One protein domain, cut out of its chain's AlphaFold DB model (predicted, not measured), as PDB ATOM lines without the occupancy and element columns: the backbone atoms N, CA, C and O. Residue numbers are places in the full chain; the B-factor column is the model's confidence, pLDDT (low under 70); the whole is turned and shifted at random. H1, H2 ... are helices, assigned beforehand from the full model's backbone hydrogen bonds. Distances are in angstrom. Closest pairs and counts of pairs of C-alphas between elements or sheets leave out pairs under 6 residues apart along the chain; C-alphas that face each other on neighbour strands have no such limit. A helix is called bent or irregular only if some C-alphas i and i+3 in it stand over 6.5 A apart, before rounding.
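What this domain is: This is residues 16 to 113 of the 113 residues of a protein of Dehalococcoidia bacterium (UniProt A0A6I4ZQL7). A small helical body, in which H2 and H3 pack in succession on one part of H5 and H4 makes a corner with H5, has an arm sticking out at each end. One arm is residues 16 to 27 of H1; the other is residues 82 to 113, from the last turn of H5 through a long unnamed stretch to the lone helix H6. The printed part has 98 residues with six named helices, H1 to H6 in order along the chain, and no named strand; the class is all helix. The whole is extended, with a radius of gyration of the C-alphas of 22.7 A and spans of 70 by 32 by 29 A, while the body without the free stretches spans 30 by 26 by 16 A.

How they stand to each other: Begin at the hub, H5, residues 68 to 85, which touches three helices. H2, residues 35 to 42, touches residues 70 to 74 of H5 alone, the closest C-alphas being those of Cys 37 and Cys 70 at 6.8 A; the two run the same way at a shallow tilt of 4 degrees. Next look at H3, residues 44 to 49, which touches residues 74 to 78 of H5 alone, closest at the C-alphas of Ala 44 and Val 74, 6.4 A, with a steep tilt of 43 degrees. H4, residues 54 to 66, touches H5 only at the corner, where the C-alphas of Leu 64 and Gln 71 are 5.1 A apart. H4 is close to but not clearly touching H2, with the C-alphas of Ile 40 and Val 60 closest at 6.1 A. H1, residues 16 to 33, is close to but not clearly touching H5, closest at the C-alphas of Arg 32 and Ala 69, 6.3 A, and about perpendicular to it at 81 degrees. H6, residues 97 to 111, is apart from the other five helices. Each O i to N i+4 pair is within hydrogen-bond range in H3, H5 and H6; the figures are 11 of 14 in H1, 3 of 4 in H2 and 8 of 9 in H4.

Where its parts are: Find C-alpha 68 at (133.069, 147.732, 86.312); from there H5 runs 25.4 A to C-alpha 85. H1 begins at C-alpha 16, (139.238, 157.092, 64.779), and is 27.4 A long; it is only just irregular, with C-alphas 30 and 33 6.6 A apart. H2 is 11.9 A long, H3 8.6 A and H4 18.9 A. H6 runs 21.3 A to C-alpha 111 at (162.683, 112.902, 118.498).

The domain as a whole: The C-alphas of Ala 16 and Ala 113, the two farthest apart, are 73.4 A from each other. The printed part has no cut, and its one long link, 11 residues, joins H5 to H6. The mean pLDDT of the printed part is 84.2; look for values under 70 at residues 16 to 35 and 111 to 113.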
ATOM      1  N   ALA A  16     140.050 156.379  63.791       51.81
ATOM      2  CA  ALA A  16     139.238 157.092  64.779       51.81
ATOM      3  C   ALA A  16     138.603 156.161  65.833       51.81
ATOM      4  O   ALA A  16     138.615 156.473  67.019       51.81
ATOM      5  N   CYS A  17     138.133 154.974  65.438       44.22
ATOM      6  CA  CYS A  17     137.535 153.999  66.353       44.22
ATOM      7  C   CYS A  17     138.590 153.402  67.307       44.22
ATOM      8  O   CYS A  17     138.339 153.268  68.502       44.22
ATOM      9  N   LYS A  18     139.823 153.161  66.833       52.00
ATOM     10  CA  LYS A  18     140.945 152.745  67.702       52.00
ATOM     11  C   LYS A  18     141.337 153.823  68.723       52.00
ATOM     12  O   LYS A  18     141.646 153.488  69.865       52.00
ATOM     13  N   ALA A  19     141.301 155.098  68.332       57.88
ATOM     14  CA  ALA A  19     141.601 156.221  69.220       57.88
ATOM     15  C   ALA A  19     140.518 156.418  70.297       57.88
ATOM     16  O   ALA A  19     140.852 156.565  71.472       57.88
ATOM     17  N   ILE A  20     139.237 156.321  69.919       59.91
ATOM     18  CA  ILE A  20     138.095 156.368  70.847       59.91
ATOM     19  C   ILE A  20     138.166 155.203  71.843       59.91
ATOM     20  O   ILE A  20     138.078 155.423  73.047       59.91
ATOM     21  N   MET A  21     138.437 153.980  71.376       59.06
ATOM     22  CA  MET A  21     138.622 152.803  72.240       59.06
ATOM     23  C   MET A  21     139.810 152.958  73.208       59.06
ATOM     24  O   MET A  21     139.743 152.512  74.354       59.06
ATOM     25  N   GLY A  22     140.896 153.608  72.776       59.31
ATOM     26  CA  GLY A  22     142.056 153.916  73.618       59.31
ATOM     27  C   GLY A  22     141.777 154.981  74.684       59.31
ATOM     28  O   GLY A  22     142.201 154.828  75.830       59.31
ATOM     29  N   LEU A  23     141.026 156.029  74.338       63.94
ATOM     30  CA  LEU A  23     140.591 157.076  75.265       63.94
ATOM     31  C   LEU A  23     139.575 156.537  76.278       63.94
ATOM     32  O   LEU A  23     139.716 156.785  77.472       63.94
ATOM     33  N   MET A  24     138.621 155.718  75.827       62.38
ATOM     34  CA  MET A  24     137.674 155.008  76.688       62.38
ATOM     35  C   MET A  24     138.402 154.062  77.650       62.38
ATOM     36  O   MET A  24     138.091 154.049  78.834       62.38
ATOM     37  N   ARG A  25     139.441 153.338  77.198       60.03
ATOM     38  CA  ARG A  25     140.311 152.537  78.082       60.03
ATOM     39  C   ARG A  25     141.025 153.376  79.145       60.03
ATOM     40  O   ARG A  25     141.187 152.901  80.263       60.03
ATOM     41  N   ARG A  26     141.461 154.595  78.814       59.81
ATOM     42  CA  ARG A  26     142.141 155.514  79.748       59.81
ATOM     43  C   ARG A  26     141.175 156.160  80.745       59.81
ATOM     44  O   ARG A  26     141.494 156.210  81.926       59.81
ATOM     45  N   LEU A  27     139.989 156.569  80.299       61.69
ATOM     46  CA  LEU A  27     138.909 157.069  81.160       61.69
ATOM     47  C   LEU A  27     138.383 155.970  82.093       61.69
ATOM     48  O   LEU A  27     138.265 156.183  83.293       61.69
ATOM     49  N   MET A  28     138.179 154.753  81.582       59.38
ATOM     50  CA  MET A  28     137.845 153.593  82.415       59.38
ATOM     51  C   MET A  28     138.977 153.225  83.378       59.38
ATOM     52  O   MET A  28     138.710 152.702  84.454       59.38
ATOM     53  N   ALA A  29     140.238 153.517  83.037       58.19
ATOM     54  CA  ALA A  29     141.352 153.321  83.955       58.19
ATOM     55  C   ALA A  29     141.392 154.322  85.117       58.19
ATOM     56  O   ALA A  29     141.976 154.020  86.156       58.19
ATOM     57  N   PHE A  30     140.736 155.470  84.969       49.75
ATOM     58  CA  PHE A  30     140.640 156.506  85.991       49.75
ATOM     59  C   PHE A  30     139.716 156.093  87.151       49.75
ATOM     60  O   PHE A  30     140.046 156.319  88.309       49.75
ATOM     61  N   PHE A  31     138.643 155.348  86.871       54.19
ATOM     62  CA  PHE A  31     137.774 154.756  87.901       54.19
ATOM     63  C   PHE A  31     138.368 153.499  88.578       54.19
ATOM     64  O   PHE A  31     137.762 152.945  89.488       54.19
ATOM     65  N   ARG A  32     139.568 153.034  88.185       55.56
ATOM     66  CA  ARG A  32     140.218 151.819  88.739       55.56
ATOM     67  C   ARG A  32     140.986 152.034  90.053       55.56
ATOM     68  O   ARG A  32     141.665 151.103  90.490       55.56
ATOM     69  N   ARG A  33     140.982 153.235  90.647       56.94
ATOM     70  CA  ARG A  33     141.834 153.587  91.805       56.94
ATOM     71  C   ARG A  33     141.146 154.510  92.821       56.94
ATOM     72  O   ARG A  33     141.762 155.450  93.311       56.94
ATOM     73  N   GLY A  34     139.879 154.256  93.143       60.84
ATOM     74  CA  GLY A  34     139.309 154.811  94.374       60.84
ATOM     75  C   GLY A  34     139.902 154.099  95.602       60.84
ATOM     76  O   GLY A  34     140.227 152.912  95.481       60.84
ATOM     77  N   PRO A  35     140.047 154.765  96.766       60.81
ATOM     78  CA  PRO A  35     140.498 154.121  98.007       60.81
ATOM     79  C   PRO A  35     139.657 152.877  98.345       60.81
ATOM     80  O   PRO A  35     140.206 151.844  98.712       60.81
ATOM     81  N   GLU A  36     138.357 152.920  98.044       82.12
ATOM     82  CA  GLU A  36     137.415 151.824  98.285       82.12
ATOM     83  C   GLU A  36     137.668 150.575  97.427       82.12
ATOM     84  O   GLU A  36     137.361 149.468  97.853       82.12
ATOM     85  N   CYS A  37     138.268 150.688  96.232       91.81
ATOM     86  CA  CYS A  37     138.478 149.515  95.372       91.81
ATOM     87  C   CYS A  37     139.413 148.481  96.012       91.81
ATOM     88  O   CYS A  37     139.322 147.294  95.702       91.81
ATOM     89  N   ARG A  38     140.349 148.925  96.860       91.69
ATOM     90  CA  ARG A  38     141.241 148.025  97.596       91.69
ATOM     91  C   ARG A  38     140.453 147.231  98.629       91.69
ATOM     92  O   ARG A  38     140.568 146.010  98.659       91.69
ATOM     93  N   ASP A  39     139.643 147.928  99.408       93.06
ATOM     94  CA  ASP A  39     138.871 147.354 100.504       93.06
ATOM     95  C   ASP A  39     137.806 146.384  99.969       93.06
ATOM     96  O   ASP A  39     137.662 145.277 100.477       93.06
ATOM     97  N   ILE A  40     137.167 146.722  98.844       94.31
ATOM     98  CA  ILE A  40     136.220 145.838  98.145       94.31
ATOM     99  C   ILE A  40     136.893 144.552  97.666       94.31
ATOM    100  O   ILE A  40     136.318 143.474  97.777       94.31
ATOM    101  N   ARG A  41     138.119 144.638  97.137       93.94
ATOM    102  CA  ARG A  41     138.859 143.442  96.707       93.94
ATOM    103  C   ARG A  41     139.274 142.568  97.880       93.94
ATOM    104  O   ARG A  41     139.323 141.356  97.715       93.94
ATOM    105  N   MET A  42     139.585 143.168  99.028       94.31
ATOM    106  CA  MET A  42     139.892 142.425 100.251       94.31
ATOM    107  C   MET A  42     138.650 141.720 100.799       94.31
ATOM    108  O   MET A  42     138.753 140.572 101.207       94.31
ATOM    109  N   ALA A  43     137.485 142.367 100.738       95.31
ATOM    110  CA  ALA A  43     136.211 141.808 101.186       95.31
ATOM    111  C   ALA A  43     135.548 140.856 100.168       95.31
ATOM    112  O   ALA A  43     134.459 140.350 100.421       95.31
ATOM    113  N   ALA A  44     136.152 140.636  98.995       95.62
ATOM    114  CA  ALA A  44     135.502 139.928  97.893       95.62
ATOM    115  C   ALA A  44     135.255 138.442  98.180       95.62
ATOM    116  O   ALA A  44     134.204 137.941  97.796       95.62
ATOM    117  N   SER A  45     136.193 137.750  98.835       96.25
ATOM    118  CA  SER A  45     136.011 136.337  99.199       96.25
ATOM    119  C   SER A  45     134.876 136.186 100.211       96.25
ATOM    120  O   SER A  45     133.887 135.536  99.899       96.25
ATOM    121  N   ASP A  46     134.941 136.910 101.332       97.12
ATOM    122  CA  ASP A  46     133.896 136.911 102.366       97.12
ATOM    123  C   ASP A  46     132.521 137.308 101.796       97.12
ATOM    124  O   ASP A  46     131.485 136.790 102.207       97.12
ATOM    125  N   TYR A  47     132.489 138.222 100.820       97.00
ATOM    126  CA  TYR A  47     131.263 138.590 100.111       97.00
ATOM    127  C   TYR A  47     130.689 137.434  99.280       97.00
ATOM    128  O   TYR A  47     129.475 137.234  99.289       97.00
ATOM    129  N   ILE A  48     131.537 136.700  98.552       96.88
ATOM    130  CA  ILE A  48     131.133 135.539  97.741       96.88
ATOM    131  C   ILE A  48     130.647 134.398  98.639       96.88
ATOM    132  O   ILE A  48     129.635 133.773  98.327       96.88
ATOM    133  N   ASP A  49     131.344 134.164  99.750       95.88
ATOM    134  CA  ASP A  49     131.036 133.095 100.703       95.88
ATOM    135  C   ASP A  49     129.817 133.432 101.587       95.88
ATOM    136  O   ASP A  49     129.200 132.541 102.170       95.88
ATOM    137  N   GLY A  50     129.394 134.702 101.614       95.75
ATOM    138  CA  GLY A  50     128.247 135.170 102.395       95.75
ATOM    139  C   GLY A  50     128.567 135.442 103.868       95.75
ATOM    140  O   GLY A  50     127.647 135.575 104.672       95.75
ATOM    141  N   ASP A  51     129.849 135.571 104.206       96.88
ATOM    142  CA  ASP A  51     130.369 135.719 105.572       96.88
ATOM    143  C   ASP A  51     130.436 137.183 106.051       96.88
ATOM    144  O   ASP A  51     130.771 137.466 107.204       96.88
ATOM    145  N   LEU A  52     130.088 138.142 105.189       94.88
ATOM    146  CA  LEU A  52     129.997 139.552 105.569       94.88
ATOM    147  C   LEU A  52     128.723 139.864 106.359       94.88
ATOM    148  O   LEU A  52     127.626 139.398 106.047       94.88
ATOM    149  N   GLN A  53     128.842 140.781 107.325       95.25
ATOM    150  CA  GLN A  53     127.671 141.375 107.972       95.25
ATOM    151  C   GLN A  53     126.808 142.115 106.939       95.25
ATOM    152  O   GLN A  53     127.328 142.676 105.974       95.25
ATOM    153  N   MET A  54     125.491 142.179 107.169       92.06
ATOM    154  CA  MET A  54     124.535 142.763 106.211       92.06
ATOM    155  C   MET A  54     124.950 144.155 105.711       92.06
ATOM    156  O   MET A  54     124.938 144.409 104.509       92.06
ATOM    157  N   THR A  55     125.387 145.027 106.619       91.38
ATOM    158  CA  THR A  55     125.819 146.397 106.299       91.38
ATOM    159  C   THR A  55     127.065 146.433 105.409       91.38
ATOM    160  O   THR A  55     127.161 147.257 104.501       91.38
ATOM    161  N   GLN A  56     128.008 145.513 105.618       91.25
ATOM    162  CA  GLN A  56     129.210 145.380 104.793       91.25
ATOM    163  C   GLN A  56     128.880 144.788 103.421       91.25
ATOM    164  O   GLN A  56     129.379 145.273 102.408       91.25
ATOM    165  N   ALA A  57     127.993 143.792 103.363       95.00
ATOM    166  CA  ALA A  57     127.547 143.201 102.106       95.00
ATOM    167  C   ALA A  57     126.797 144.215 101.222       95.00
ATOM    168  O   ALA A  57     126.973 144.230 100.001       95.00
ATOM    169  N   GLU A  58     125.982 145.087 101.819       95.06
ATOM    170  CA  GLU A  58     125.309 146.187 101.119       95.06
ATOM    171  C   GLU A  58     126.300 147.213 100.570       95.06
ATOM    172  O   GLU A  58     126.180 147.614  99.410       95.06
ATOM    173  N   TRP A  59     127.307 147.584 101.363       93.12
ATOM    174  CA  TRP A  59     128.383 148.467 100.919       93.12
ATOM    175  C   TRP A  59     129.160 147.872  99.732       93.12
ATOM    176  O   TRP A  59     129.355 148.555  98.722       93.12
ATOM    177  N   VAL A  60     129.515 146.581  99.793       94.50
ATOM    178  CA  VAL A  60     130.153 145.882  98.665       94.50
ATOM    179  C   VAL A  60     129.252 145.916  97.431       94.50
ATOM    180  O   VAL A  60     129.687 146.339  96.359       94.50
ATOM    181  N   ARG A  61     127.975 145.544  97.578       95.19
ATOM    182  CA  ARG A  61     126.996 145.526  96.478       95.19
ATOM    183  C   ARG A  61     126.854 146.896  95.810       95.19
ATOM    184  O   ARG A  61     126.823 146.974  94.580       95.19
ATOM    185  N   ALA A  62     126.794 147.967  96.599       92.38
ATOM    186  CA  ALA A  62     126.716 149.332  96.093       92.38
ATOM    187  C   ALA A  62     127.935 149.676  95.223       92.38
ATOM    188  O   ALA A  62     127.773 150.139  94.093       92.38
ATOM    189  N   HIS A  63     129.149 149.375  95.687       92.94
ATOM    190  CA  HIS A  63     130.358 149.626  94.907       92.94
ATOM    191  C   HIS A  63     130.413 148.794  93.616       92.94
ATOM    192  O   HIS A  63     130.770 149.318  92.558       92.94
ATOM    193  N   LEU A  64     130.041 147.512  93.673       92.88
ATOM    194  CA  LEU A  64     130.036 146.629  92.501       92.88
ATOM    195  C   LEU A  64     129.099 147.138  91.394       92.88
ATOM    196  O   LEU A  64     129.468 147.100  90.221       92.88
ATOM    197  N   SER A  65     127.959 147.733  91.762       91.31
ATOM    198  CA  SER A  65     127.031 148.347  90.800       91.31
ATOM    199  C   SER A  65     127.607 149.556  90.045       91.31
ATOM    200  O   SER A  65     127.184 149.839  88.926       91.31
ATOM    201  N   GLY A  66     128.585 150.257  90.634       86.56
ATOM    202  CA  GLY A  66     129.196 151.461  90.060       86.56
ATOM    203  C   GLY A  66     130.595 151.250  89.472       86.56
ATOM    204  O   GLY A  66     131.069 152.080  88.696       86.56
ATOM    205  N   CYS A  67     131.273 150.151  89.816       91.06
ATOM    206  CA  CYS A  67     132.670 149.915  89.461       91.06
ATOM    207  C   CYS A  67     132.853 148.648  88.619       91.06
ATOM    208  O   CYS A  67     133.087 147.553  89.134       91.06
ATOM    209  N   VAL A  68     132.879 148.823  87.292       89.88
ATOM    210  CA  VAL A  68     133.069 147.732  86.312       89.88
ATOM    211  C   VAL A  68     134.340 146.914  86.580       89.88
ATOM    212  O   VAL A  68     134.374 145.707  86.353       89.88
ATOM    213  N   ALA A  69     135.404 147.550  87.076       90.50
ATOM    214  CA  ALA A  69     136.662 146.864  87.357       90.50
ATOM    215  C   ALA A  69     136.585 145.938  88.580       90.50
ATOM    216  O   ALA A  69     137.236 144.895  88.581       90.50
ATOM    217  N   CYS A  70     135.832 146.321  89.615       93.62
ATOM    218  CA  CYS A  70     135.607 145.471  90.783       93.62
ATOM    219  C   CYS A  70     134.564 144.391  90.484       93.62
ATOM    220  O   CYS A  70     134.775 143.253  90.889       93.62
ATOM    221  N   GLN A  71     133.527 144.697  89.693       94.38
ATOM    222  CA  GLN A  71     132.579 143.689  89.206       94.38
ATOM    223  C   GLN A  71     133.305 142.573  88.443       94.38
ATOM    224  O   GLN A  71     133.236 141.416  88.837       94.38
ATOM    225  N   ALA A  72     134.118 142.925  87.440       95.25
ATOM    226  CA  ALA A  72     134.875 141.939  86.667       95.25
ATOM    227  C   ALA A  72     135.853 141.110  87.524       95.25
ATOM    228  O   ALA A  72     136.131 139.952  87.209       95.25
ATOM    229  N   PHE A  73     136.398 141.694  88.597       95.31
ATOM    230  CA  PHE A  73     137.250 140.976  89.546       95.31
ATOM    231  C   PHE A  73     136.458 139.918  90.328       95.31
ATOM    232  O   PHE A  73     136.880 138.765  90.366       95.31
ATOM    233  N   VAL A  74     135.305 140.292  90.894       96.69
ATOM    234  CA  VAL A  74     134.423 139.365  91.621       96.69
ATOM    235  C   VAL A  74     133.909 138.267  90.692       96.69
ATOM    236  O   VAL A  74     134.000 137.094  91.040       96.69
ATOM    237  N   ASP A  75     133.484 138.612  89.475       97.12
ATOM    238  CA  ASP A  75     133.030 137.634  88.478       97.12
ATOM    239  C   ASP A  75     134.126 136.606  88.150       97.12
ATOM    240  O   ASP A  75     133.856 135.412  88.024       97.12
ATOM    241  N   THR A  76     135.386 137.049  88.061       96.94
ATOM    242  CA  THR A  76     136.532 136.156  87.824       96.94
ATOM    243  C   THR A  76     136.751 135.192  88.991       96.94
ATOM    244  O   THR A  76     137.060 134.019  88.768       96.94
ATOM    245  N   LEU A  77     136.593 135.658  90.235       97.00
ATOM    246  CA  LEU A  77     136.693 134.802  91.420       97.00
ATOM    247  C   LEU A  77     135.573 133.759  91.440       97.00
ATOM    248  O   LEU A  77     135.860 132.572  91.589       97.00
ATOM    249  N   VAL A  78     134.326 134.179  91.205       97.62
ATOM    250  CA  VAL A  78     133.165 133.279  91.120       97.62
ATOM    251  C   VAL A  78     133.376 132.219  90.040       97.62
ATOM    252  O   VAL A  78     133.164 131.033  90.286       97.62
ATOM    253  N   GLU A  79     133.859 132.614  88.862       97.75
ATOM    254  CA  GLU A  79     134.138 131.676  87.775       97.75
ATOM    255  C   GLU A  79     135.272 130.704  88.124       97.75
ATOM    256  O   GLU A  79     135.183 129.513  87.832       97.75
ATOM    257  N   THR A  80     136.317 131.178  88.805       96.75
ATOM    258  CA  THR A  80     137.406 130.318  89.285       96.75
ATOM    259  C   THR A  80     136.883 129.272  90.269       96.75
ATOM    260  O   THR A  80     137.164 128.085  90.104       96.75
ATOM    261  N   ILE A  81     136.069 129.683  91.247       95.94
ATOM    262  CA  ILE A  81     135.426 128.783  92.217       95.94
ATOM    263  C   ILE A  81     134.549 127.761  91.492       95.94
ATOM    264  O   ILE A  81     134.636 126.562  91.761       95.94
ATOM    265  N   ARG A  82     133.748 128.212  90.521       95.50
ATOM    266  CA  ARG A  82     132.895 127.343  89.709       95.50
ATOM    267  C   ARG A  82     133.721 126.297  88.960       95.50
ATOM    268  O   ARG A  82     133.395 125.114  89.027       95.50
ATOM    269  N   LEU A  83     134.789 126.707  88.272       96.19
ATOM    270  CA  LEU A  83     135.675 125.808  87.527       96.19
ATOM    271  C   LEU A  83     136.329 124.772  88.445       96.19
ATOM    272  O   LEU A  83     136.286 123.581  88.133       96.19
ATOM    273  N   LEU A  84     136.860 125.197  89.594       93.94
ATOM    274  CA  LEU A  84     137.416 124.293  90.604       93.94
ATOM    275  C   LEU A  84     136.357 123.308  91.125       93.94
ATOM    276  O   LEU A  84     136.634 122.119  91.249       93.94
ATOM    277  N   GLY A  85     135.124 123.769  91.341       91.12
ATOM    278  CA  GLY A  85     134.001 122.926  91.758       91.12
ATOM    279  C   GLY A  85     133.590 121.868  90.727       91.12
ATOM    280  O   GLY A  85     133.029 120.841  91.103       91.12
ATOM    281  N   THR A  86     133.888 122.080  89.439       92.38
ATOM    282  CA  THR A  86     133.632 121.085  88.379       92.38
ATOM    283  C   THR A  86     134.730 120.035  88.224       92.38
ATOM    284  O   THR A  86     134.541 119.061  87.493       92.38
ATOM    285  N   MET A  87     135.880 120.210  88.879       90.56
ATOM    286  CA  MET A  87     136.966 119.240  88.789       90.56
ATOM    287  C   MET A  87     136.555 117.909  89.423       90.56
ATOM    288  O   MET A  87     135.813 117.859  90.408       90.56
ATOM    289  N   LYS A  88     137.047 116.803  88.850       85.62
ATOM    290  CA  LYS A  88     136.812 115.471  89.409       85.62
ATOM    291  C   LYS A  88     137.367 115.453  90.829       85.62
ATOM    292  O   LYS A  88     138.559 115.684  91.023       85.62
ATOM    293  N   ARG A  89     136.508 115.167  91.812       79.06
ATOM    294  CA  ARG A  89     136.982 114.899  93.169       79.06
ATOM    295  C   ARG A  89     137.932 113.711  93.113       79.06
ATOM    296  O   ARG A  89     137.578 112.658  92.577       79.06
ATOM    297  N   GLU A  90     139.129 113.924  93.641       77.69
ATOM    298  CA  GLU A  90     140.095 112.857  93.843       77.69
ATOM    299  C   GLU A  90     139.473 111.770  94.721       77.69
ATOM    300  O   GLU A  90     138.532 112.022  95.487       77.69
ATOM    301  N   GLN A  91     139.966 110.545  94.569       81.19
ATOM    302  CA  GLN A  91     139.472 109.416  95.346       81.19
ATOM    303  C   GLN A  91     139.540 109.725  96.850       81.19
ATOM    304  O   GLN A  91     140.464 110.414  97.294       81.19
ATOM    305  N   PRO A  92     138.567 109.235  97.643       82.88
ATOM    306  CA  PRO A  92     138.611 109.405  99.085       82.88
ATOM    307  C   PRO A  92     139.952 108.903  99.616       82.88
ATOM    308  O   PRO A  92     140.467 107.876  99.167       82.88
ATOM    309  N   ALA A  93     140.520 109.655 100.559       86.38
ATOM    310  CA  ALA A  93     141.780 109.287 101.179       86.38
ATOM    311  C   ALA A  93     141.703 107.854 101.744       86.38
ATOM    312  O   ALA A  93     140.643 107.456 102.245       86.38
ATOM    313  N   PRO A  94     142.807 107.086 101.704       90.06
ATOM    314  CA  PRO A  94     142.872 105.793 102.366       90.06
ATOM    315  C   PRO A  94     142.413 105.889 103.824       90.06
ATOM    316  O   PRO A  94     142.747 106.845 104.534       90.06
ATOM    317  N   ALA A  95     141.655 104.890 104.274       92.00
ATOM    318  CA  ALA A  95     141.207 104.821 105.659       92.00
ATOM    319  C   ALA A  95     142.413 104.892 106.615       92.00
ATOM    320  O   ALA A  95     143.436 104.251 106.382       92.00
ATOM    321  N   GLY A  96     142.301 105.693 107.677       92.88
ATOM    322  CA  GLY A  96     143.363 105.856 108.676       92.88
ATOM    323  C   GLY A  96     144.560 106.714 108.240       92.88
ATOM    324  O   GLY A  96     145.512 106.839 109.012       92.88
ATOM    325  N   LEU A  97     144.541 107.341 107.052       93.81
ATOM    326  CA  LEU A  97     145.619 108.239 106.609       93.81
ATOM    327  C   LEU A  97     145.865 109.370 107.619       93.81
ATOM    328  O   LEU A  97     147.002 109.608 108.020       93.81
ATOM    329  N   THR A  98     144.797 110.037 108.062       93.19
ATOM    330  CA  THR A  98     144.877 111.129 109.040       93.19
ATOM    331  C   THR A  98     145.505 110.665 110.352       93.19
ATOM    332  O   THR A  98     146.368 111.353 110.893       93.19
ATOM    333  N   ASP A  99     145.107 109.496 110.851       95.75
ATOM    334  CA  ASP A  99     145.628 108.953 112.107       95.75
ATOM    335  C   ASP A  99     147.105 108.573 111.971       95.75
ATOM    336  O   ASP A  99     147.913 108.922 112.828       95.75
ATOM    337  N   THR A 100     147.481 107.970 110.841       94.88
ATOM    338  CA  THR A 100     148.874 107.617 110.526       94.88
ATOM    339  C   THR A 100     149.768 108.856 110.481       94.88
ATOM    340  O   THR A 100     150.843 108.872 111.081       94.88
ATOM    341  N   ILE A 101     149.315 109.921 109.810       95.94
ATOM    342  CA  ILE A 101     150.039 111.197 109.739       95.94
ATOM    343  C   ILE A 101     150.179 111.812 111.135       95.94
ATOM    344  O   ILE A 101     151.270 112.235 111.511       95.94
ATOM    345  N   ARG A 102     149.102 111.840 111.931       94.31
ATOM    346  CA  ARG A 102     149.128 112.398 113.294       94.31
ATOM    347  C   ARG A 102     150.104 111.660 114.205       94.31
ATOM    348  O   ARG A 102     150.839 112.313 114.941       94.31
ATOM    349  N   VAL A 103     150.123 110.328 114.143       95.88
ATOM    350  CA  VAL A 103     151.070 109.504 114.907       95.88
ATOM    351  C   VAL A 103     152.505 109.858 114.519       95.88
ATOM    352  O   VAL A 103     153.299 110.189 115.396       95.88
ATOM    353  N   ARG A 104     152.813 109.903 113.219       93.31
ATOM    354  CA  ARG A 104     154.154 110.252 112.727       93.31
ATOM    355  C   ARG A 104     154.618 111.645 113.153       93.31
ATOM    356  O   ARG A 104     155.736 111.777 113.634       93.31
ATOM    357  N   ILE A 105     153.763 112.665 113.040       95.94
ATOM    358  CA  ILE A 105     154.092 114.034 113.480       95.94
ATOM    359  C   ILE A 105     154.396 114.063 114.986       95.94
ATOM    360  O   ILE A 105     155.338 114.725 115.421       95.94
ATOM    361  N   ALA A 106     153.621 113.334 115.793       93.12
ATOM    362  CA  ALA A 106     153.826 113.264 117.239       93.12
ATOM    363  C   ALA A 106     155.093 112.485 117.640       93.12
ATOM    364  O   ALA A 106     155.645 112.733 118.712       93.12
ATOM    365  N   GLU A 107     155.539 111.533 116.822       90.50
ATOM    366  CA  GLU A 107     156.803 110.813 117.006       90.50
ATOM    367  C   GLU A 107     158.006 111.682 116.631       90.50
ATOM    368  O   GLU A 107     158.947 111.786 117.411       90.50
ATOM    369  N   GLU A 108     157.967 112.370 115.488       84.88
ATOM    370  CA  GLU A 108     159.042 113.283 115.077       84.88
ATOM    371  C   GLU A 108     159.197 114.457 116.048       84.88
ATOM    372  O   GLU A 108     160.312 114.784 116.450       84.88
ATOM    373  N   GLY A 109     158.082 115.029 116.514       81.44
ATOM    374  CA  GLY A 109     158.097 116.064 117.549       81.44
ATOM    375  C   GLY A 109     158.686 115.595 118.887       81.44
ATOM    376  O   GLY A 109     159.149 116.424 119.663       81.44
ATOM    377  N   ARG A 110     158.707 114.281 119.156       74.06
ATOM    378  CA  ARG A 110     159.379 113.689 120.326       74.06
ATOM    379  C   ARG A 110     160.859 113.393 120.098       74.06
ATOM    380  O   ARG A 110     161.594 113.334 121.072       74.06
ATOM    381  N   LEU A 111     161.283 113.171 118.855       63.59
ATOM    382  CA  LEU A 111     162.683 112.902 118.498       63.59
ATOM    383  C   LEU A 111     163.503 114.189 118.309       63.59
ATOM    384  O   LEU A 111     164.729 114.136 118.319       63.59
ATOM    385  N   GLY A 112     162.833 115.329 118.111       58.16
ATOM    386  CA  GLY A 112     163.448 116.654 117.995       58.16
ATOM    387  C   GLY A 112     163.530 117.465 119.298       58.16
ATOM    388  O   GLY A 112     163.906 118.635 119.226       58.16
ATOM    389  N   ALA A 113     163.159 116.886 120.446       51.66
ATOM    390  CA  ALA A 113     163.236 117.485 121.785       51.66
ATOM    391  C   ALA A 113     164.277 116.753 122.642       51.66
ATOM    392  O   ALA A 113     164.945 117.435 123.450       51.66
TER     393      ALA A 113